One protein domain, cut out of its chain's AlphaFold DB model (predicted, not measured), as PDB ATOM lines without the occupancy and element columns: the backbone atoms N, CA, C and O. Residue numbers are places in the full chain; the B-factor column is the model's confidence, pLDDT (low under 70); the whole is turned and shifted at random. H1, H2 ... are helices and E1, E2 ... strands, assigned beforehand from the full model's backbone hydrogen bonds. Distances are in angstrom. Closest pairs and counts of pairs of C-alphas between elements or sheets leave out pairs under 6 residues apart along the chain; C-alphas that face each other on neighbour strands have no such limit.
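AT A GLANCE: This is residues 5 to 152 and 195 to 210 of the 227 residues of the protein "Aminoglycoside N(3)-acetyltransferase" of Streptomyces canus (UniProt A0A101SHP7). A strongly twisted sheet of six strands runs through the domain, with H1, H3 and H4 over one face and the short H6 over the other. Away from H1, beyond E3, the long loop of residues 59 to 82 reaches out to Gly 68 and adds to the length. The printed part has 164 residues with six named helices and six named strands, in the order H1 E1 H2 H3 E2 H4 E3 H5 H6 E4 E5 E6; the class is mixed, with under half of the residues in named elements. The sheet runs E3 E2 E1 E4 E6 E5 and is mixed, parallel at E2, E1 and E4 and antiparallel elsewhere. The whole is compact, with a radius of gyration of the C-alphas of 15.1 A, and elongated, with spans of 47 by 30 by 30 A.

HOW THE PARTS SIT: H1, residues 5 to 14, is on the sheet at a height of 8.2 A, over the edge strand E5, residues 195 to 199; it runs along the strands, at 6 degrees to E5 on the local plane. The closest C-alphas of H1 and E5 are those of Asp 10 and Val 199, 5.1 A apart. H1 touches H3, residues 37 to 49, at a steep tilt of 55 degrees, the same way; their closest C-alphas, Val 8 and Ala 44, are 5.2 A apart. E1, residues 21 to 26, is parallel to E2, residues 54 to 58, with N 24 and O 56 2.9 A apart, and to E4, residues 140 to 144, with N 25 and O 142 2.9 A apart, both within hydrogen-bond range. E1, H2, residues 28 to 31, H3 and E2 form a strand-helix-strand unit, two parallel neighbour strands joined through helices, with a right-handed crossover. H2 is on the sheet but over none of its strands, only just, with 2 of its 4 C-alphas on E4. H3, also on the sheet, touches H4, residues 83 to 90, with residues 38 to 42 alone, at a steep tilt of 57 degrees; the closest C-alphas are Ala 38 and Leu 85, 5.3 A apart. H2 and H4 only just touch, with 3 pairs of C-alphas within 8 A, the closest being Leu 28 and Leu 85 at 6.9 A. H4 is over E2 and, only just, E1, with 3 C-alphas on E1, and runs slantwise to the strands, at 52 degrees to E2 on the local plane. E3, residues 105 to 109, is the other edge strand, antiparallel to E2, with N 57 and O 106 2.9 A apart. H5, residues 112 to 116, is only just over E3, with 3 C-alphas on it, and touches H6, residues 130 to 136, the closest C-alphas being Ile 115 and Pro 130, 5.2 A apart. H6 is over E1 at a height of 9.0 A, and H1 and H6 lie on opposite faces. E6, residues 202 to 208, is antiparallel to E4, with N 143 and O 205 2.9 A apart, and forms a hairpin with E5, with N 204 and O 197 2.9 A apart. Every O i to N i+4 pair is within hydrogen-bond range in H1, H3, H4, H5 and H6; H2 is too short for such a pair.

IN THESE COORDINATES: H1 begins at C-alpha 5, at (153.560, 123.401, 135.625), and is 14.2 A long. E1 is 16.0 A long, H3 19.0 A and E6 19.7 A. E6 ends at C-alpha 208, at (158.871, 127.675, 111.727).

THE WHOLE: The two C-alphas farthest apart are those of Gly 13 and Gly 68, at 47.8 A. Residues 153 to 194 are not printed, and C-alphas 152 and 195 are 18.0 A apart across the cut. The links E2 to H4, H4 to E3 and H5 to H6 are long. The mean pLDDT of the printed part is 90.0, and residues 62 to 81 are under 70.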
ATOM      1  N   ALA A   5     152.739 124.585 135.896       98.00
ATOM      2  CA  ALA A   5     153.560 123.401 135.625       98.00
ATOM      3  C   ALA A   5     152.953 122.491 134.542       98.00
ATOM      4  O   ALA A   5     153.685 122.018 133.675       98.00
ATOM      5  N   ASP A   6     151.625 122.315 134.544       97.75
ATOM      6  CA  ASP A   6     150.918 121.534 133.518       97.75
ATOM      7  C   ASP A   6     151.095 122.172 132.135       97.75
ATOM      8  O   ASP A   6     151.421 121.496 131.164       97.75
ATOM      9  N   LEU A   7     150.933 123.497 132.051       98.31
ATOM     10  CA  LEU A   7     151.095 124.230 130.795       98.31
ATOM     11  C   LEU A   7     152.542 124.203 130.295       98.31
ATOM     12  O   LEU A   7     152.766 124.022 129.104       98.31
ATOM     13  N   VAL A   8     153.523 124.352 131.190       98.75
ATOM     14  CA  VAL A   8     154.953 124.240 130.854       98.75
ATOM     15  C   VAL A   8     155.270 122.851 130.301       98.75
ATOM     16  O   VAL A   8     155.990 122.737 129.308       98.75
ATOM     17  N   HIS A   9     154.724 121.799 130.918       98.50
ATOM     18  CA  HIS A   9     154.872 120.430 130.434       98.50
ATOM     19  C   HIS A   9     154.274 120.263 129.031       98.50
ATOM     20  O   HIS A   9     154.976 119.813 128.126       98.50
ATOM     21  N   ASP A  10     153.027 120.695 128.833       98.56
ATOM     22  CA  ASP A  10     152.333 120.599 127.546       98.56
ATOM     23  C   ASP A  10     153.070 121.379 126.432       98.56
ATOM     24  O   ASP A  10     153.272 120.866 125.331       98.56
ATOM     25  N   LEU A  11     153.526 122.606 126.717       98.75
ATOM     26  CA  LEU A  11     154.256 123.461 125.769       98.75
ATOM     27  C   LEU A  11     155.603 122.850 125.353       98.75
ATOM     28  O   LEU A  11     155.948 122.854 124.169       98.75
ATOM     29  N   ARG A  12     156.352 122.280 126.307       98.62
ATOM     30  CA  ARG A  12     157.593 121.543 126.011       98.62
ATOM     31  C   ARG A  12     157.310 120.273 125.214       98.62
ATOM     32  O   ARG A  12     158.045 119.976 124.276       98.62
ATOM     33  N   GLY A  13     156.235 119.559 125.549       98.44
ATOM     34  CA  GLY A  13     155.778 118.376 124.819       98.44
ATOM     35  C   GLY A  13     155.395 118.676 123.367       98.44
ATOM     36  O   GLY A  13     155.692 117.879 122.480       98.44
ATOM     37  N   LEU A  14     154.811 119.851 123.101       98.44
ATOM     38  CA  LEU A  14     154.534 120.340 121.744       98.44
ATOM     39  C   LEU A  14     155.822 120.640 120.954       98.44
ATOM     40  O   LEU A  14     155.836 120.535 119.727       98.44
ATOM     41  N   GLY A  15     156.911 120.968 121.653       98.31
ATOM     42  CA  GLY A  15     158.232 121.196 121.071       98.31
ATOM     43  C   GLY A  15     158.763 122.620 121.217       98.31
ATOM     44  O   GLY A  15     159.784 122.915 120.598       98.31
ATOM     45  N   LEU A  16     158.118 123.479 122.015       98.25
ATOM     46  CA  LEU A  16     158.635 124.813 122.333       98.25
ATOM     47  C   LEU A  16     159.862 124.692 123.250       98.25
ATOM     48  O   LEU A  16     159.856 123.904 124.202       98.25
ATOM     49  N   ARG A  17     160.923 125.451 122.962       97.88
ATOM     50  CA  ARG A  17     162.226 125.328 123.631       97.88
ATOM     51  C   ARG A  17     162.698 126.652 124.228       97.88
ATOM     52  O   ARG A  17     162.237 127.729 123.859       97.88
ATOM     53  N   ALA A  18     163.646 126.548 125.156       98.50
ATOM     54  CA  ALA A  18     164.342 127.712 125.685       98.50
ATOM     55  C   ALA A  18     165.139 128.401 124.568       98.50
ATOM     56  O   ALA A  18     165.804 127.725 123.783       98.50
ATOM     57  N   GLY A  19     165.082 129.730 124.522       98.44
ATOM     58  CA  GLY A  19     165.703 130.547 123.479       98.44
ATOM     59  C   GLY A  19     164.841 130.772 122.235       98.44
ATOM     60  O   GLY A  19     165.210 131.613 121.424       98.44
ATOM     61  N   ASP A  20     163.700 130.088 122.084       98.69
ATOM     62  CA  ASP A  20     162.825 130.310 120.928       98.69
ATOM     63  C   ASP A  20     162.295 131.764 120.913       98.69
ATOM     64  O   ASP A  20     161.934 132.338 121.947       98.69
ATOM     65  N   THR A  21     162.184 132.345 119.718       98.88
ATOM     66  CA  THR A  21     161.332 133.515 119.465       98.88
ATOM     67  C   THR A  21     160.014 133.007 118.893       98.88
ATOM     68  O   THR A  21     160.020 132.308 117.884       98.88
ATOM     69  N   VAL A  22     158.882 133.306 119.534       98.88
ATOM     70  CA  VAL A  22     157.580 132.739 119.158       98.88
ATOM     71  C   VAL A  22     156.498 133.804 119.009       98.88
ATOM     72  O   VAL A  22     156.200 134.546 119.944       98.88
ATOM     73  N   LEU A  23     155.867 133.834 117.837       98.81
ATOM     74  CA  LEU A  23     154.632 134.563 117.570       98.81
ATOM     75  C   LEU A  23     153.433 133.692 117.961       98.81
ATOM     76  O   LEU A  23     153.236 132.609 117.409       98.81
ATOM     77  N   VAL A  24     152.620 134.158 118.908       98.56
ATOM     78  CA  VAL A  24     151.489 133.390 119.443       98.56
ATOM     79  C   VAL A  24     150.157 133.973 118.985       98.56
ATOM     80  O   VAL A  24     149.841 135.134 119.246       98.56
ATOM     81  N   HIS A  25     149.325 133.115 118.399       97.44
ATOM     82  CA  HIS A  25     147.899 133.352 118.184       97.44
ATOM     83  C   HIS A  25     147.109 132.392 119.065       97.44
ATOM     84  O   HIS A  25     147.414 131.198 119.109       97.44
ATOM     85  N   SER A  26     146.105 132.883 119.794       95.38
ATOM     86  CA  SER A  26     145.422 132.028 120.765       95.38
ATOM     87  C   SER A  26     143.945 132.331 120.971       95.38
ATOM     88  O   SER A  26     143.519 133.483 120.974       95.38
ATOM     89  N   ALA A  27     143.197 131.269 121.259       94.38
ATOM     90  CA  ALA A  27     141.880 131.317 121.872       94.38
ATOM     91  C   ALA A  27     141.977 130.642 123.244       94.38
ATOM     92  O   ALA A  27     141.844 129.425 123.367       94.38
ATOM     93  N   LEU A  28     142.239 131.428 124.296       93.38
ATOM     94  CA  LEU A  28     142.504 130.881 125.635       93.38
ATOM     95  C   LEU A  28     141.348 130.017 126.170       93.38
ATOM     96  O   LEU A  28     141.586 129.047 126.885       93.38
ATOM     97  N   SER A  29     140.106 130.315 125.781       93.06
ATOM     98  CA  SER A  29     138.932 129.503 126.123       93.06
ATOM     99  C   SER A  29     139.058 128.041 125.670       93.06
ATOM    100  O   SER A  29     138.574 127.151 126.366       93.06
ATOM    101  N   ALA A  30     139.756 127.767 124.562       94.69
ATOM    102  CA  ALA A  30     139.967 126.414 124.049       94.69
ATOM    103  C   ALA A  30     140.931 125.581 124.912       94.69
ATOM    104  O   ALA A  30     140.896 124.352 124.857       94.69
ATOM    105  N   VAL A  31     141.787 126.220 125.719       95.50
ATOM    106  CA  VAL A  31     142.731 125.535 126.626       95.50
ATOM    107  C   VAL A  31     141.985 124.887 127.800       95.50
ATOM    108  O   VAL A  31     142.446 123.887 128.360       95.50
ATOM    109  N   GLY A  32     140.799 125.403 128.133       93.88
ATOM    110  CA  GLY A  32     140.013 125.021 129.302       93.88
ATOM    111  C   GLY A  32     140.370 125.846 130.547       93.88
ATOM    112  O   GLY A  32     141.078 126.846 130.450       93.88
ATOM    113  N   PRO A  33     139.879 125.458 131.739       95.25
ATOM    114  CA  PRO A  33     140.097 126.225 132.965       95.25
ATOM    115  C   PRO A  33     141.578 126.287 133.373       95.25
ATOM    116  O   PRO A  33     142.158 125.275 133.787       95.25
ATOM    117  N   VAL A  34     142.164 127.486 133.316       96.38
ATOM    118  CA  VAL A  34     143.548 127.789 133.718       96.38
ATOM    119  C   VAL A  34     143.546 128.623 134.997       96.38
ATOM    120  O   VAL A  34     142.810 129.608 135.100       96.38
ATOM    121  N   SER A  35     144.382 128.256 135.970       94.38
ATOM    122  CA  SER A  35     144.567 129.052 137.187       94.38
ATOM    123  C   SER A  35     145.029 130.459 136.852       94.38
ATOM    124  O   SER A  35     145.990 130.594 136.119       94.38
ATOM    125  N   ASN A  36     144.375 131.510 137.352       93.50
ATOM    126  CA  ASN A  36     144.668 132.914 137.005       93.50
ATOM    127  C   ASN A  36     144.650 133.227 135.489       93.50
ATOM    128  O   ASN A  36     145.254 134.203 135.047       93.50
ATOM    129  N   GLY A  37     143.959 132.412 134.685       94.81
ATOM    130  CA  GLY A  37     143.706 132.676 133.268       94.81
ATOM    131  C   GLY A  37     144.966 132.966 132.443       94.81
ATOM    132  O   GLY A  37     145.936 132.205 132.458       94.81
ATOM    133  N   ALA A  38     144.926 134.067 131.689       95.69
ATOM    134  CA  ALA A  38     145.968 134.446 130.738       95.69
ATOM    135  C   ALA A  38     147.325 134.708 131.407       95.69
ATOM    136  O   ALA A  38     148.351 134.361 130.832       95.69
ATOM    137  N   GLU A  39     147.349 135.231 132.635       96.75
ATOM    138  CA  GLU A  39     148.599 135.514 133.353       96.75
ATOM    139  C   GLU A  39     149.438 134.258 133.582       96.75
ATOM    140  O   GLU A  39     150.661 134.266 133.416       96.75
ATOM    141  N   THR A  40     148.788 133.145 133.919       98.00
ATOM    142  CA  THR A  40     149.477 131.861 134.074       98.00
ATOM    143  C   THR A  40     149.948 131.309 132.739       98.00
ATOM    144  O   THR A  40     151.041 130.751 132.687       98.00
ATOM    145  N   MET A  41     149.187 131.502 131.658       98.06
ATOM    146  CA  MET A  41     149.629 131.107 130.319       98.06
ATOM    147  C   MET A  41     150.861 131.905 129.870       98.06
ATOM    148  O   MET A  41     151.851 131.306 129.457       98.06
ATOM    149  N   VAL A  42     150.852 133.237 130.011       98.44
ATOM    150  CA  VAL A  42     152.017 134.078 129.679       98.44
ATOM    151  C   VAL A  42     153.219 133.691 130.540       98.44
ATOM    152  O   VAL A  42     154.331 133.571 130.035       98.44
ATOM    153  N   SER A  43     153.007 133.430 131.831       98.31
ATOM    154  CA  SER A  43     154.087 132.998 132.726       98.31
ATOM    155  C   SER A  43     154.646 131.621 132.359       98.31
ATOM    156  O   SER A  43     155.850 131.420 132.459       98.31
ATOM    157  N   ALA A  44     153.802 130.683 131.915       98.62
ATOM    158  CA  ALA A  44     154.239 129.376 131.427       98.62
ATOM    159  C   ALA A  44     155.045 129.493 130.124       98.62
ATOM    160  O   ALA A  44     156.098 128.874 130.009       98.62
ATOM    161  N   LEU A  45     154.593 130.320 129.173       98.69
ATOM    162  CA  LEU A  45     155.327 130.603 127.936       98.69
ATOM    163  C   LEU A  45     156.713 131.179 128.244       98.69
ATOM    164  O   LEU A  45     157.710 130.598 127.834       98.69
ATOM    165  N   LEU A  46     156.793 132.255 129.033       98.62
ATOM    166  CA  LEU A  46     158.076 132.868 129.398       98.62
ATOM    167  C   LEU A  46     158.995 131.910 130.172       98.62
ATOM    168  O   LEU A  46     160.207 131.954 129.990       98.62
ATOM    169  N   GLU A  47     158.447 131.015 130.999       98.69
ATOM    170  CA  GLU A  47     159.240 129.987 131.687       98.69
ATOM    171  C   GLU A  47     159.832 128.954 130.717       98.69
ATOM    172  O   GLU A  47     160.973 128.526 130.895       98.69
ATOM    173  N   VAL A  48     159.085 128.544 129.687       98.75
ATOM    174  CA  VAL A  48     159.596 127.627 128.655       98.75
ATOM    175  C   VAL A  48     160.660 128.303 127.798       98.75
ATOM    176  O   VAL A  48     161.700 127.698 127.550       98.75
ATOM    177  N   LEU A  49     160.405 129.544 127.379       98.75
ATOM    178  CA  LEU A  49     161.300 130.342 126.543       98.75
ATOM    179  C   LEU A  49     162.585 130.744 127.283       98.75
ATOM    180  O   LEU A  49     163.650 130.846 126.674       98.75
ATOM    181  N   GLY A  50     162.511 130.927 128.603       98.50
ATOM    182  CA  GLY A  50     163.646 131.336 129.421       98.50
ATOM    183  C   GLY A  50     164.140 132.756 129.096       98.50
ATOM    184  O   GLY A  50     163.508 133.486 128.334       98.50
ATOM    185  N   PRO A  51     165.286 133.172 129.666       97.88
ATOM    186  CA  PRO A  51     165.775 134.550 129.555       97.88
ATOM    187  C   PRO A  51     166.225 134.945 128.141       97.88
ATOM    188  O   PRO A  51     166.239 136.128 127.822       97.88
ATOM    189  N   ASN A  52     166.581 133.967 127.304       98.12
ATOM    190  CA  ASN A  52     167.057 134.203 125.939       98.12
ATOM    191  C   ASN A  52     165.939 134.119 124.890       98.12
ATOM    192  O   ASN A  52     166.182 134.428 123.730       98.12
ATOM    193  N   GLY A  53     164.745 133.656 125.271       98.62
ATOM    194  CA  GLY A  53     163.620 133.554 124.351       98.62
ATOM    195  C   GLY A  53     162.795 134.836 124.299       98.62
ATOM    196  O   GLY A  53     162.965 135.749 125.113       98.62
ATOM    197  N   THR A  54     161.888 134.899 123.327       98.88
ATOM    198  CA  THR A  54     161.037 136.073 123.103       98.88
ATOM    199  C   THR A  54     159.613 135.653 122.764       98.88
ATOM    200  O   THR A  54     159.379 134.885 121.836       98.88
ATOM    201  N   LEU A  55     158.642 136.161 123.518       98.88
ATOM    202  CA  LEU A  55     157.216 135.992 123.269       98.88
ATOM    203  C   LEU A  55     156.692 137.198 122.494       98.88
ATOM    204  O   LEU A  55     156.847 138.325 122.958       98.88
ATOM    205  N   VAL A  56     156.022 136.961 121.369       98.81
ATOM    206  CA  VAL A  56     155.454 138.002 120.506       98.81
ATOM    207  C   VAL A  56     153.975 137.734 120.249       98.81
ATOM    208  O   VAL A  56     153.551 136.592 120.082       98.81
ATOM    209  N   VAL A  57     153.171 138.794 120.221       98.06
ATOM    210  CA  VAL A  57     151.736 138.750 119.915       98.06
ATOM    211  C   VAL A  57     151.353 139.882 118.966       98.06
ATOM    212  O   VAL A  57     151.905 140.984 119.030       98.06
ATOM    213  N   TYR A  58     150.370 139.627 118.105       95.62
ATOM    214  CA  TYR A  58     149.764 140.666 117.277       95.62
ATOM    215  C   TYR A  58     148.779 141.508 118.102       95.62
ATOM    216  O   TYR A  58     147.944 140.971 118.827       95.62
ATOM    217  N   THR A  59     148.886 142.835 118.009       92.69
ATOM    218  CA  THR A  59     148.120 143.820 118.803       92.69
ATOM    219  C   THR A  59     147.620 144.981 117.931       92.69
ATOM    220  O   THR A  59     147.989 146.141 118.162       92.69
ATOM    221  N   PRO A  60     146.795 144.698 116.910       87.88
ATOM    222  CA  PRO A  60     146.243 145.724 116.051       87.88
ATOM    223  C   PRO A  60     145.414 146.697 116.881       87.88
ATOM    224  O   PRO A  60     144.743 146.319 117.847       87.88
ATOM    225  N   THR A  61     145.465 147.963 116.497       80.00
ATOM    226  CA  THR A  61     144.616 148.980 117.108       80.00
ATOM    227  C   THR A  61     143.301 149.025 116.330       80.00
ATOM    228  O   THR A  61     143.337 149.227 115.116       80.00
ATOM    229  N   PRO A  62     142.139 148.834 116.977       61.56
ATOM    230  CA  PRO A  62     140.857 148.999 116.303       61.56
ATOM    231  C   PRO A  62     140.569 150.477 115.992       61.56
ATOM    232  O   PRO A  62     140.802 151.344 116.832       61.56
ATOM    233  N   GLY A  63     139.996 150.744 114.814       54.78
ATOM    234  CA  GLY A  63     139.462 152.056 114.422       54.78
ATOM    235  C   GLY A  63     140.264 152.808 113.352       54.78
ATOM    236  O   GLY A  63     141.403 152.462 113.034       54.78
ATOM    237  N   ASP A  64     139.641 153.849 112.788       45.03
ATOM    238  CA  ASP A  64     140.223 154.746 111.785       45.03
ATOM    239  C   ASP A  64     141.349 155.587 112.399       45.03
ATOM    240  O   ASP A  64     141.170 156.754 112.748       45.03
ATOM    241  N   ALA A  65     142.555 155.033 112.482       47.91
ATOM    242  CA  ALA A  65     143.763 155.840 112.592       47.91
ATOM    243  C   ALA A  65     144.028 156.553 111.245       47.91
ATOM    244  O   ALA A  65     145.023 156.298 110.570       47.91
ATOM    245  N   ARG A  66     143.098 157.411 110.796       38.72
ATOM    246  CA  ARG A  66     143.314 158.324 109.669       38.72
ATOM    247  C   ARG A  66     144.111 159.534 110.160       38.72
ATOM    248  O   ARG A  66     143.631 160.296 110.986       38.72
ATOM    249  N   ALA A  67     145.326 159.650 109.623       41.34
ATOM    250  CA  ALA A  67     146.128 160.851 109.381       41.34
ATOM    251  C   ALA A  67     145.959 162.045 110.348       41.34
ATOM    252  O   ALA A  67     145.016 162.823 110.231       41.34
ATOM    253  N   GLY A  68     146.962 162.273 111.205       37.62
ATOM    254  CA  GLY A  68     147.226 163.607 111.765       37.62
ATOM    255  C   GLY A  68     147.677 163.648 113.221       37.62
ATOM    256  O   GLY A  68     148.334 164.607 113.617       37.62
ATOM    257  N   THR A  69     147.384 162.624 114.019       37.34
ATOM    258  CA  THR A  69     147.823 162.585 115.420       37.34
ATOM    259  C   THR A  69     149.176 161.878 115.504       37.34
ATOM    260  O   THR A  69     149.257 160.715 115.101       37.34
ATOM    261  N   PRO A  70     150.245 162.523 116.010       38.12
ATOM    262  CA  PRO A  70     151.510 161.840 116.237       38.12
ATOM    263  C   PRO A  70     151.274 160.631 117.141       38.12
ATOM    264  O   PRO A  70     150.601 160.745 118.171       38.12
ATOM    265  N   ALA A  71     151.839 159.481 116.776       43.97
ATOM    266  CA  ALA A  71     151.904 158.294 117.621       43.97
ATOM    267  C   ALA A  71     152.861 158.538 118.809       43.97
ATOM    268  O   ALA A  71     153.891 157.893 118.935       43.97
ATOM    269  N   SER A  72     152.562 159.518 119.667       35.53
ATOM    270  CA  SER A  72     153.337 159.804 120.882       35.53
ATOM    271  C   SER A  72     152.736 159.169 122.135       35.53
ATOM    272  O   SER A  72     153.357 159.219 123.190       35.53
ATOM    273  N   ALA A  73     151.556 158.549 122.035       42.59
ATOM    274  CA  ALA A  73     150.953 157.805 123.132       42.59
ATOM    275  C   ALA A  73     150.716 156.345 122.712       42.59
ATOM    276  O   ALA A  73     150.067 156.112 121.686       42.59
ATOM    277  N   PRO A  74     151.194 155.352 123.489       49.09
ATOM    278  CA  PRO A  74     150.808 153.961 123.299       49.09
ATOM    279  C   PRO A  74     149.281 153.863 123.317       49.09
ATOM    280  O   PRO A  74     148.643 154.317 124.268       49.09
ATOM    281  N   CYS A  75     148.670 153.297 122.275       49.59
ATOM    282  CA  CYS A  75     147.219 153.144 122.267       49.59
ATOM    283  C   CYS A  75     146.804 152.142 123.358       49.59
ATOM    284  O   CYS A  75     147.138 150.959 123.269       49.59
ATOM    285  N   THR A  76     146.082 152.618 124.374       52.69
ATOM    286  CA  THR A  76     145.602 151.828 125.521       52.69
ATOM    287  C   THR A  76     144.261 151.135 125.260       52.69
ATOM    288  O   THR A  76     143.818 150.325 126.073       52.69
ATOM    289  N   ALA A  77     143.601 151.421 124.131       48.91
ATOM    290  CA  ALA A  77     142.324 150.808 123.780       48.91
ATOM    291  C   ALA A  77     142.478 149.281 123.609       48.91
ATOM    292  O   ALA A  77     143.469 148.849 123.006       48.91
ATOM    293  N   PRO A  78     141.547 148.450 124.125       52.03
ATOM    294  CA  PRO A  78     141.549 146.998 123.918       52.03
ATOM    295  C   PRO A  78     141.704 146.636 122.437       52.03
ATOM    296  O   PRO A  78     141.000 147.189 121.595       52.03
ATOM    297  N   GLY A  79     142.610 145.716 122.112       54.94
ATOM    298  CA  GLY A  79     142.721 145.137 120.781       54.94
ATOM    299  C   GLY A  79     141.464 144.332 120.464       54.94
ATOM    300  O   GLY A  79     141.140 143.359 121.147       54.94
ATOM    301  N   PHE A  80     140.724 144.732 119.432       53.97
ATOM    302  CA  PHE A  80     139.553 143.978 118.999       53.97
ATOM    303  C   PHE A  80     140.008 142.706 118.268       53.97
ATOM    304  O   PHE A  80     140.845 142.769 117.372       53.97
ATOM    305  N   GLY A  81     139.478 141.542 118.653       63.12
ATOM    306  CA  GLY A  81     139.675 140.286 117.915       63.12
ATOM    307  C   GLY A  81     141.003 139.537 118.120       63.12
ATOM    308  O   GLY A  81     141.163 138.478 117.527       63.12
ATOM    309  N   VAL A  82     141.931 140.008 118.966       74.56
ATOM    310  CA  VAL A  82     143.246 139.345 119.186       74.56
ATOM    311  C   VAL A  82     143.360 138.483 120.445       74.56
ATOM    312  O   VAL A  82     144.343 137.765 120.634       74.56
ATOM    313  N   GLY A  83     142.319 138.488 121.277       85.00
ATOM    314  CA  GLY A  83     142.187 137.592 122.422       85.00
ATOM    315  C   GLY A  83     142.895 138.068 123.694       85.00
ATOM    316  O   GLY A  83     143.802 138.897 123.689       85.00
ATOM    317  N   VAL A  84     142.462 137.505 124.826       92.69
ATOM    318  CA  VAL A  84     142.905 137.914 126.171       92.69
ATOM    319  C   VAL A  84     144.404 137.705 126.410       92.69
ATOM    320  O   VAL A  84     145.005 138.458 127.163       92.69
ATOM    321  N   LEU A  85     145.035 136.727 125.749       95.06
ATOM    322  CA  LEU A  85     146.477 136.506 125.882       95.06
ATOM    323  C   LEU A  85     147.279 137.695 125.336       95.06
ATOM    324  O   LEU A  85     148.206 138.153 126.000       95.06
ATOM    325  N   ALA A  86     146.910 138.204 124.156       94.19
ATOM    326  CA  ALA A  86     147.588 139.339 123.538       94.19
ATOM    327  C   ALA A  86     147.433 140.609 124.390       94.19
ATOM    328  O   ALA A  86     148.402 141.335 124.611       94.19
ATOM    329  N   GLU A  87     146.236 140.817 124.948       93.62
ATOM    330  CA  GLU A  87     145.962 141.888 125.910       93.62
ATOM    331  C   GLU A  87     146.795 141.767 127.186       93.62
ATOM    332  O   GLU A  87     147.345 142.756 127.667       93.62
ATOM    333  N   THR A  88     146.927 140.562 127.737       95.56
ATOM    334  CA  THR A  88     147.770 140.335 128.910       95.56
ATOM    335  C   THR A  88     149.234 140.620 128.599       95.56
ATOM    336  O   THR A  88     149.880 141.326 129.366       95.56
ATOM    337  N   VAL A  89     149.757 140.132 127.470       96.94
ATOM    338  CA  VAL A  89     151.155 140.358 127.073       96.94
ATOM    339  C   VAL A  89     151.451 141.846 126.916       96.94
ATOM    340  O   VAL A  89     152.392 142.331 127.536       96.94
ATOM    341  N   ARG A  90     150.644 142.584 126.143       93.75
ATOM    342  CA  ARG A  90     150.934 143.996 125.829       93.75
ATOM    343  C   ARG A  90     150.864 144.933 127.036       93.75
ATOM    344  O   ARG A  90     151.444 146.009 126.988       93.75
ATOM    345  N   ASN A  91     150.142 144.542 128.088       93.94
ATOM    346  CA  ASN A  91     149.980 145.336 129.307       93.94
ATOM    347  C   ASN A  91     151.002 144.978 130.400       93.94
ATOM    348  O   ASN A  91     150.962 145.559 131.487       93.94
ATOM    349  N   ARG A  92     151.920 144.031 130.157       95.06
ATOM    350  CA  ARG A  92     152.982 143.740 131.126       95.06
ATOM    351  C   ARG A  92     154.014 144.875 131.159       95.06
ATOM    352  O   ARG A  92     154.400 145.352 130.099       95.06
ATOM    353  N   PRO A  93     154.555 145.242 132.339       92.75
ATOM    354  CA  PRO A  93     155.506 146.353 132.462       92.75
ATOM    355  C   PRO A  93     156.763 146.255 131.586       92.75
ATOM    356  O   PRO A  93     157.314 147.277 131.204       92.75
ATOM    357  N   ALA A  94     157.225 145.039 131.280       93.56
ATOM    358  CA  ALA A  94     158.406 144.805 130.446       93.56
ATOM    359  C   ALA A  94     158.086 144.657 128.946       93.56
ATOM    360  O   ALA A  94     158.986 144.362 128.163       93.56
ATOM    361  N   ALA A  95     156.814 144.773 128.547       96.56
ATOM    362  CA  ALA A  95     156.416 144.594 127.159       96.56
ATOM    363  C   ALA A  95     156.776 145.828 126.337       96.56
ATOM    364  O   ALA A  95     156.465 146.957 126.719       96.56
ATOM    365  N   LEU A  96     157.376 145.596 125.174       97.38
ATOM    366  CA  LEU A  96     157.571 146.620 124.154       97.38
ATOM    367  C   LEU A  96     156.520 146.436 123.067       97.38
ATOM    368  O   LEU A  96     156.116 145.310 122.775       97.38
ATOM    369  N   ARG A  97     156.049 147.540 122.485       95.94
ATOM    370  CA  ARG A  97     155.035 147.526 121.430       95.94
ATOM    371  C   ARG A  97     155.480 148.404 120.275       95.94
ATOM    372  O   ARG A  97     155.832 149.561 120.477       95.94
ATOM    373  N   SER A  98     155.408 147.867 119.064       95.44
ATOM    374  CA  SER A  98     155.768 148.613 117.861       95.44
ATOM    375  C   SER A  98     154.797 149.769 117.614       95.44
ATOM    376  O   SER A  98     153.596 149.611 117.833       95.44
ATOM    377  N   ALA A  99     155.286 150.881 117.067       90.19
ATOM    378  CA  ALA A  99     154.519 152.122 116.938       90.19
ATOM    379  C   ALA A  99     153.533 152.184 115.749       90.19
ATOM    380  O   ALA A  99     152.904 153.223 115.544       90.19
ATOM    381  N   HIS A 100     153.369 151.110 114.964       89.19
ATOM    382  CA  HIS A 100     152.480 151.155 113.800       89.19
ATOM    383  C   HIS A 100     151.013 151.358 114.214       89.19
ATOM    384  O   HIS A 100     150.496 150.600 115.043       89.19
ATOM    385  N   PRO A 101     150.298 152.337 113.630       85.50
ATOM    386  CA  PRO A 101     148.988 152.749 114.119       85.50
ATOM    387  C   PRO A 101     147.919 151.661 114.005       85.50
ATOM    388  O   PRO A 101     146.997 151.657 114.813       85.50
ATOM    389  N   ARG A 102     148.033 150.734 113.040       84.69
ATOM    390  CA  ARG A 102     146.993 149.726 112.748       84.69
ATOM    391  C   ARG A 102     147.413 148.282 113.016       84.69
ATOM    392  O   ARG A 102     146.584 147.488 113.440       84.69
ATOM    393  N   SER A 103     148.680 147.945 112.802       90.31
ATOM    394  CA  SER A 103     149.188 146.559 112.776       90.31
ATOM    395  C   SER A 103     150.304 146.321 113.795       90.31
ATOM    396  O   SER A 103     151.251 145.585 113.543       90.31
ATOM    397  N   ALA A 104     150.219 146.956 114.963       93.31
ATOM    398  CA  ALA A 104     151.256 146.838 115.979       93.31
ATOM    399  C   ALA A 104     151.416 145.412 116.535       93.31
ATOM    400  O   ALA A 104     150.449 144.667 116.681       93.31
ATOM    401  N   PHE A 105     152.629 145.080 116.970       97.19
ATOM    402  CA  PHE A 105     152.966 143.867 117.716       97.19
ATOM    403  C   PHE A 105     153.487 144.240 119.098       97.19
ATOM    404  O   PHE A 105     154.122 145.283 119.246       97.19
ATOM    405  N   ALA A 106     153.243 143.379 120.086       97.56
ATOM    406  CA  ALA A 106     153.862 143.472 121.401       97.56
ATOM    407  C   ALA A 106     154.799 142.283 121.636       97.56
ATOM    408  O   ALA A 106     154.487 141.162 121.228       97.56
ATOM    409  N   ALA A 107     155.924 142.529 122.302       98.62
ATOM    410  CA  ALA A 107     156.952 141.536 122.559       98.62
ATOM    411  C   ALA A 107     157.493 141.610 123.995       98.62
ATOM    412  O   ALA A 107     157.574 142.681 124.597       98.62
ATOM    413  N   LEU A 108     157.882 140.452 124.530       98.62
ATOM    414  CA  LEU A 108     158.515 140.258 125.835       98.62
ATOM    415  C   LEU A 108     159.713 139.322 125.676       98.62
ATOM    416  O   LEU A 108     159.531 138.195 125.221       98.62
ATOM    417  N   GLY A 109     160.904 139.735 126.103       98.12
ATOM    418  CA  GLY A 109     162.097 138.879 126.103       98.12
ATOM    419  C   GLY A 109     163.283 139.483 125.361       98.12
ATOM    420  O   GLY A 109     163.313 140.684 125.097       98.12
ATOM    421  N   ALA A 110     164.268 138.642 125.050       98.25
ATOM    422  CA  ALA A 110     165.600 139.073 124.625       98.25
ATOM    423  C   ALA A 110     165.613 139.918 123.337       98.25
ATOM    424  O   ALA A 110     166.419 140.835 123.223       98.25
ATOM    425  N   GLN A 111     164.716 139.632 122.391       98.50
ATOM    426  CA  GLN A 111     164.635 140.308 121.090       98.50
ATOM    427  C   GLN A 111     163.472 141.309 121.003       98.50
ATOM    428  O   GLN A 111     163.153 141.788 119.917       98.50
ATOM    429  N   ALA A 112     162.808 141.629 122.121       98.38
ATOM    430  CA  ALA A 112     161.606 142.465 122.106       98.38
ATOM    431  C   ALA A 112     161.853 143.857 121.502       98.38
ATOM    432  O   ALA A 112     161.030 144.334 120.720       98.38
ATOM    433  N   ASP A 113     162.987 144.477 121.834       98.25
ATOM    434  CA  ASP A 113     163.370 145.789 121.307       98.25
ATOM    435  C   ASP A 113     163.587 145.718 119.796       98.25
ATOM    436  O   ASP A 113     162.867 146.361 119.038       98.25
ATOM    437  N   HIS A 114     164.471 144.824 119.344       98.19
ATOM    438  CA  HIS A 114     164.754 144.644 117.925       98.19
ATOM    439  C   HIS A 114     163.484 144.384 117.101       98.19
ATOM    440  O   HIS A 114     163.265 145.050 116.094       98.19
ATOM    441  N   ILE A 115     162.610 143.475 117.551       98.44
ATOM    442  CA  ILE A 115     161.380 143.100 116.833       98.44
ATOM    443  C   ILE A 115     160.407 144.279 116.701       98.44
ATOM    444  O   ILE A 115     159.726 144.401 115.678       98.44
ATOM    445  N   THR A 116     160.304 145.127 117.728       97.38
ATOM    446  CA  THR A 116     159.276 146.180 117.801       97.38
ATOM    447  C   THR A 116     159.747 147.554 117.333       97.38
ATOM    448  O   THR A 116     158.900 148.391 117.002       97.38
ATOM    449  N   SER A 117     161.057 147.772 117.250       95.38
ATOM    450  CA  SER A 117     161.670 149.010 116.764       95.38
ATOM    451  C   SER A 117     161.383 149.266 115.285       95.38
ATOM    452  O   SER A 117     161.117 148.339 114.527       95.38
ATOM    453  N   ASP A 118     161.399 150.537 114.873       91.62
ATOM    454  CA  ASP A 118     161.328 150.995 113.474       91.62
ATOM    455  C   ASP A 118     160.263 150.300 112.607       91.62
ATOM    456  O   ASP A 118     160.521 149.855 111.486       91.62
ATOM    457  N   HIS A 119     159.047 150.144 113.133       93.12
ATOM    458  CA  HIS A 119     157.933 149.591 112.366       93.12
ATOM    459  C   HIS A 119     157.422 150.636 111.366       93.12
ATOM    460  O   HIS A 119     156.736 151.586 111.748       93.12
ATOM    461  N   SER A 120     157.781 150.450 110.093       88.88
ATOM    462  CA  SER A 120     157.466 151.382 109.006       88.88
ATOM    463  C   SER A 120     155.961 151.607 108.837       88.88
ATOM    464  O   SER A 120     155.184 150.656 108.867       88.88
ATOM    465  N   LEU A 121     155.564 152.865 108.613       86.94
ATOM    466  CA  LEU A 121     154.174 153.268 108.346       86.94
ATOM    467  C   LEU A 121     153.667 152.824 106.974       86.94
ATOM    468  O   LEU A 121     152.462 152.663 106.794       86.94
ATOM    469  N   ASP A 122     154.585 152.639 106.028       85.38
ATOM    470  CA  ASP A 122     154.260 152.240 104.659       85.38
ATOM    471  C   ASP A 122     154.288 150.718 104.485       85.38
ATOM    472  O   ASP A 122     153.920 150.235 103.426       85.38
ATOM    473  N   CYS A 123     154.743 149.972 105.501       86.12
ATOM    474  CA  CYS A 123     154.938 148.526 105.445       86.12
ATOM    475  C   CYS A 123     154.304 147.839 106.662       86.12
ATOM    476  O   CYS A 123     155.003 147.384 107.569       86.12
ATOM    477  N   SER A 124     152.973 147.744 106.671       91.38
ATOM    478  CA  SER A 124     152.200 147.288 107.834       91.38
ATOM    479  C   SER A 124     152.548 145.875 108.314       91.38
ATOM    480  O   SER A 124     152.506 145.610 109.514       91.38
ATOM    481  N   LEU A 125     152.794 144.937 107.391       94.62
ATOM    482  CA  LEU A 125     153.048 143.513 107.683       94.62
ATOM    483  C   LEU A 125     154.098 142.896 106.740       94.62
ATOM    484  O   LEU A 125     154.196 141.676 106.625       94.62
ATOM    485  N   GLY A 126     154.872 143.735 106.045       93.69
ATOM    486  CA  GLY A 126     155.884 143.304 105.083       93.69
ATOM    487  C   GLY A 126     157.288 143.215 105.686       93.69
ATOM    488  O   GLY A 126     157.463 142.964 106.878       93.69
ATOM    489  N   LYS A 127     158.313 143.433 104.855       93.56
ATOM    490  CA  LYS A 127     159.729 143.282 105.239       93.56
ATOM    491  C   LYS A 127     160.167 144.228 106.362       93.56
ATOM    492  O   LYS A 127     160.825 143.791 107.293       93.56
ATOM    493  N   ALA A 128     159.765 145.499 106.315       93.94
ATOM    494  CA  ALA A 128     160.114 146.504 107.325       93.94
ATOM    495  C   ALA A 128     159.155 146.509 108.540       93.94
ATOM    496  O   ALA A 128     158.960 147.537 109.195       93.94
ATOM    497  N   SER A 129     158.535 145.361 108.827       96.56
ATOM    498  CA  SER A 129     157.600 145.151 109.935       96.56
ATOM    499  C   SER A 129     158.160 144.125 110.937       96.56
ATOM    500  O   SER A 129     159.121 143.414 110.628       96.56
ATOM    501  N   PRO A 130     157.545 143.970 112.122       98.12
ATOM    502  CA  PRO A 130     157.869 142.896 113.052       98.12
ATOM    503  C   PRO A 130     157.806 141.498 112.427       98.12
ATOM    504  O   PRO A 130     158.585 140.646 112.834       98.12
ATOM    505  N   LEU A 131     156.953 141.243 111.424       97.94
ATOM    506  CA  LEU A 131     156.942 139.944 110.736       97.94
ATOM    507  C   LEU A 131     158.228 139.694 109.946       97.94
ATOM    508  O   LEU A 131     158.734 138.579 109.981       97.94
ATOM    509  N   GLY A 132     158.778 140.716 109.283       97.31
ATOM    510  CA  GLY A 132     160.061 140.597 108.588       97.31
ATOM    511  C   GLY A 132     161.208 140.301 109.553       97.31
ATOM    512  O   GLY A 132     161.990 139.389 109.319       97.31
ATOM    513  N   ARG A 133     161.243 140.974 110.707       98.12
ATOM    514  CA  ARG A 133     162.248 140.691 111.749       98.12
ATOM    515  C   ARG A 133     162.083 139.305 112.365       98.12
ATOM    516  O   ARG A 133     163.061 138.646 112.689       98.12
ATOM    517  N   LEU A 134     160.847 138.844 112.535       98.69
ATOM    518  CA  LEU A 134     160.580 137.483 112.995       98.69
ATOM    519  C   LEU A 134     161.052 136.433 111.975       98.69
ATOM    520  O   LEU A 134     161.556 135.393 112.386       98.69
ATOM    521  N   GLU A 135     160.913 136.703 110.675       98.25
ATOM    522  CA  GLU A 135     161.472 135.864 109.606       98.25
ATOM    523  C   GLU A 135     163.008 135.816 109.686       98.25
ATOM    524  O   GLU A 135     163.575 134.730 109.660       98.25
ATOM    525  N   GLU A 136     163.672 136.958 109.887       97.56
ATOM    526  CA  GLU A 136     165.137 137.049 110.043       97.56
ATOM    527  C   GLU A 136     165.675 136.351 111.306       97.56
ATOM    528  O   GLU A 136     166.827 135.920 111.332       97.56
ATOM    529  N   LEU A 137     164.856 136.242 112.356       98.12
ATOM    530  CA  LEU A 137     165.214 135.627 113.639       98.12
ATOM    531  C   LEU A 137     164.899 134.123 113.722       98.12
ATOM    532  O   LEU A 137     164.915 133.574 114.827       98.12
ATOM    533  N   ASP A 138     164.555 133.473 112.605       97.62
ATOM    534  CA  ASP A 138     164.095 132.076 112.571       97.62
ATOM    535  C   ASP A 138     162.967 131.815 113.591       97.62
ATOM    536  O   ASP A 138     162.930 130.801 114.300       97.62
ATOM    537  N   ALA A 139     162.047 132.776 113.727       98.75
ATOM    538  CA  ALA A 139     160.982 132.687 114.711       98.75
ATOM    539  C   ALA A 139     160.010 131.544 114.397       98.75
ATOM    540  O   ALA A 139     159.827 131.111 113.258       98.75
ATOM    541  N   ARG A 140     159.298 131.102 115.430       98.81
ATOM    542  CA  ARG A 140     158.226 130.113 115.333       98.81
ATOM    543  C   ARG A 140     156.859 130.751 115.459       98.81
ATOM    544  O   ARG A 140     156.694 131.776 116.113       98.81
ATOM    545  N   VAL A 141     155.853 130.088 114.909       98.88
ATOM    546  CA  VAL A 141     154.446 130.426 115.120       98.88
ATOM    547  C   VAL A 141     153.794 129.352 115.975       98.88
ATOM    548  O   VAL A 141     153.884 128.162 115.676       98.88
ATOM    549  N   LEU A 142     153.100 129.782 117.027       98.81
ATOM    550  CA  LEU A 142     152.253 128.937 117.859       98.81
ATOM    551  C   LEU A 142     150.787 129.330 117.666       98.81
ATOM    552  O   LEU A 142     150.348 130.387 118.121       98.81
ATOM    553  N   LEU A 143     150.014 128.442 117.045       98.56
ATOM    554  CA  LEU A 143     148.557 128.541 116.983       98.56
ATOM    555  C   LEU A 143     147.968 127.713 118.124       98.56
ATOM    556  O   LEU A 143     148.040 126.485 118.100       98.56
ATOM    557  N   MET A 144     147.398 128.369 119.132       98.00
ATOM    558  CA  MET A 144     146.871 127.735 120.341       98.00
ATOM    559  C   MET A 144     145.345 127.835 120.389       98.00
ATOM    560  O   MET A 144     144.782 128.851 120.795       98.00
ATOM    561  N   GLY A 145     144.655 126.766 119.988       96.56
ATOM    562  CA  GLY A 145     143.189 126.744 119.974       96.56
ATOM    563  C   GLY A 145     142.553 127.569 118.852       96.56
ATOM    564  O   GLY A 145     141.348 127.792 118.884       96.56
ATOM    565  N   VAL A 146     143.350 127.995 117.873       96.62
ATOM    566  CA  VAL A 146     142.918 128.697 116.656       96.62
ATOM    567  C   VAL A 146     143.403 127.940 115.422       96.62
ATOM    568  O   VAL A 146     144.354 127.152 115.502       96.62
ATOM    569  N   GLY A 147     142.730 128.132 114.291       96.19
ATOM    570  CA  GLY A 147     143.182 127.621 113.007       96.19
ATOM    571  C   GLY A 147     144.118 128.594 112.293       96.19
ATOM    572  O   GLY A 147     144.541 129.621 112.830       96.19
ATOM    573  N   PHE A 148     144.475 128.232 111.064       97.50
ATOM    574  CA  PHE A 148     145.399 129.006 110.238       97.50
ATOM    575  C   PHE A 148     144.808 130.329 109.743       97.50
ATOM    576  O   PHE A 148     145.569 131.229 109.411       97.50
ATOM    577  N   GLU A 149     143.484 130.495 109.771       94.44
ATOM    578  CA  GLU A 149     142.798 131.764 109.500       94.44
ATOM    579  C   GLU A 149     143.264 132.919 110.400       94.44
ATOM    580  O   GLU A 149     143.161 134.079 110.011       94.44
ATOM    581  N   ALA A 150     143.812 132.614 111.582       93.94
ATOM    582  CA  ALA A 150     144.356 133.598 112.514       93.94
ATOM    583  C   ALA A 150     145.869 133.849 112.348       93.94
ATOM    584  O   ALA A 150     146.434 134.660 113.079       93.94
ATOM    585  N   CYS A 151     146.549 133.133 111.444       96.25
ATOM    586  CA  CYS A 151     148.004 133.163 111.303       96.25
ATOM    587  C   CYS A 151     148.464 134.437 110.582       96.25
ATOM    588  O   CYS A 151     148.511 134.481 109.352       96.25
ATOM    589  N   THR A 152     148.857 135.472 111.328       95.38
ATOM    590  CA  THR A 152     149.253 136.748 110.707       95.38
ATOM    591  C   THR A 152     150.548 136.644 109.911       95.38
ATOM    592  O   THR A 152     150.776 137.480 109.046       95.38
ATOM    593  N   ARG A 195     154.263 120.711 113.731       98.44
ATOM    594  CA  ARG A 195     154.105 119.929 114.961       98.44
ATOM    595  C   ARG A 195     152.738 120.198 115.562       98.44
ATOM    596  O   ARG A 195     152.448 121.318 115.980       98.44
ATOM    597  N   SER A 196     151.929 119.152 115.662       97.88
ATOM    598  CA  SER A 196     150.596 119.223 116.254       97.88
ATOM    599  C   SER A 196     150.559 118.512 117.604       97.88
ATOM    600  O   SER A 196     151.131 117.440 117.786       97.88
ATOM    601  N   GLY A 197     149.865 119.110 118.567       97.88
ATOM    602  CA  GLY A 197     149.760 118.586 119.924       97.88
ATOM    603  C   GLY A 197     148.638 119.255 120.702       97.88
ATOM    604  O   GLY A 197     147.758 119.902 120.125       97.88
ATOM    605  N   ARG A 198     148.644 119.085 122.025       97.81
ATOM    606  CA  ARG A 198     147.679 119.742 122.907       97.81
ATOM    607  C   ARG A 198     148.386 120.571 123.962       97.81
ATOM    608  O   ARG A 198     149.375 120.127 124.527       97.81
ATOM    609  N   VAL A 199     147.816 121.739 124.235       97.94
ATOM    610  CA  VAL A 199     148.088 122.526 125.438       97.94
ATOM    611  C   VAL A 199     146.767 122.694 126.146       97.94
ATOM    612  O   VAL A 199     145.818 123.281 125.625       97.94
ATOM    613  N   GLY A 200     146.660 122.096 127.320       96.50
ATOM    614  CA  GLY A 200     145.367 121.921 127.933       96.50
ATOM    615  C   GLY A 200     144.433 121.040 127.099       96.50
ATOM    616  O   GLY A 200     144.768 119.921 126.708       96.50
ATOM    617  N   LEU A 201     143.232 121.547 126.835       97.00
ATOM    618  CA  LEU A 201     142.281 120.935 125.905       97.00
ATOM    619  C   LEU A 201     142.468 121.429 124.460       97.00
ATOM    620  O   LEU A 201     141.968 120.785 123.530       97.00
ATOM    621  N   ALA A 202     143.219 122.517 124.257       97.38
ATOM    622  CA  ALA A 202     143.362 123.168 122.964       97.38
ATOM    623  C   ALA A 202     144.222 122.327 122.025       97.38
ATOM    624  O   ALA A 202     145.316 121.892 122.386       97.38
ATOM    625  N   ARG A 203     143.758 122.152 120.784       97.94
ATOM    626  CA  ARG A 203     144.620 121.677 119.694       97.94
ATOM    627  C   ARG A 203     145.577 122.806 119.336       97.94
ATOM    628  O   ARG A 203     145.140 123.942 119.151       97.94
ATOM    629  N   CYS A 204     146.858 122.484 119.278       98.56
ATOM    630  CA  CYS A 204     147.916 123.449 119.040       98.56
ATOM    631  C   CYS A 204     148.775 123.022 117.860       98.56
ATOM    632  O   CYS A 204     148.944 121.824 117.623       98.56
ATOM    633  N   ARG A 205     149.319 124.014 117.159       98.75
ATOM    634  CA  ARG A 205     150.266 123.845 116.057       98.75
ATOM    635  C   ARG A 205     151.483 124.716 116.306       98.75
ATOM    636  O   ARG A 205     151.318 125.884 116.650       98.75
ATOM    637  N   LEU A 206     152.665 124.145 116.126       98.81
ATOM    638  CA  LEU A 206     153.950 124.822 116.226       98.81
ATOM    639  C   LEU A 206     154.744 124.559 114.947       98.81
ATOM    640  O   LEU A 206     154.884 123.405 114.537       98.81
ATOM    641  N   PHE A 207     155.240 125.615 114.315       98.81
ATOM    642  CA  PHE A 207     155.996 125.529 113.065       98.81
ATOM    643  C   PHE A 207     156.921 126.735 112.897       98.81
ATOM    644  O   PHE A 207     156.720 127.762 113.550       98.81
ATOM    645  N   ASP A 208     157.923 126.605 112.033       98.69
ATOM    646  CA  ASP A 208     158.871 127.675 111.727       98.69
ATOM    647  C   ASP A 208     158.226 128.703 110.775       98.69
ATOM    648  O   ASP A 208     157.509 128.346 109.831       98.69
ATOM    649  N   LEU A 209     158.402 129.993 111.077       98.62
ATOM    650  CA  LEU A 209     157.708 131.092 110.403       98.62
ATOM    651  C   LEU A 209     158.175 131.244 108.956       98.62
ATOM    652  O   LEU A 209     157.332 131.322 108.065       98.62
ATOM    653  N   ALA A 210     159.492 131.264 108.729       98.25
ATOM    654  CA  ALA A 210     160.079 131.457 107.404       98.25
ATOM    655  C   ALA A 210     159.620 130.372 106.415       98.25
ATOM    656  O   ALA A 210     159.178 130.683 105.309       98.25
TER     657      ALA A 210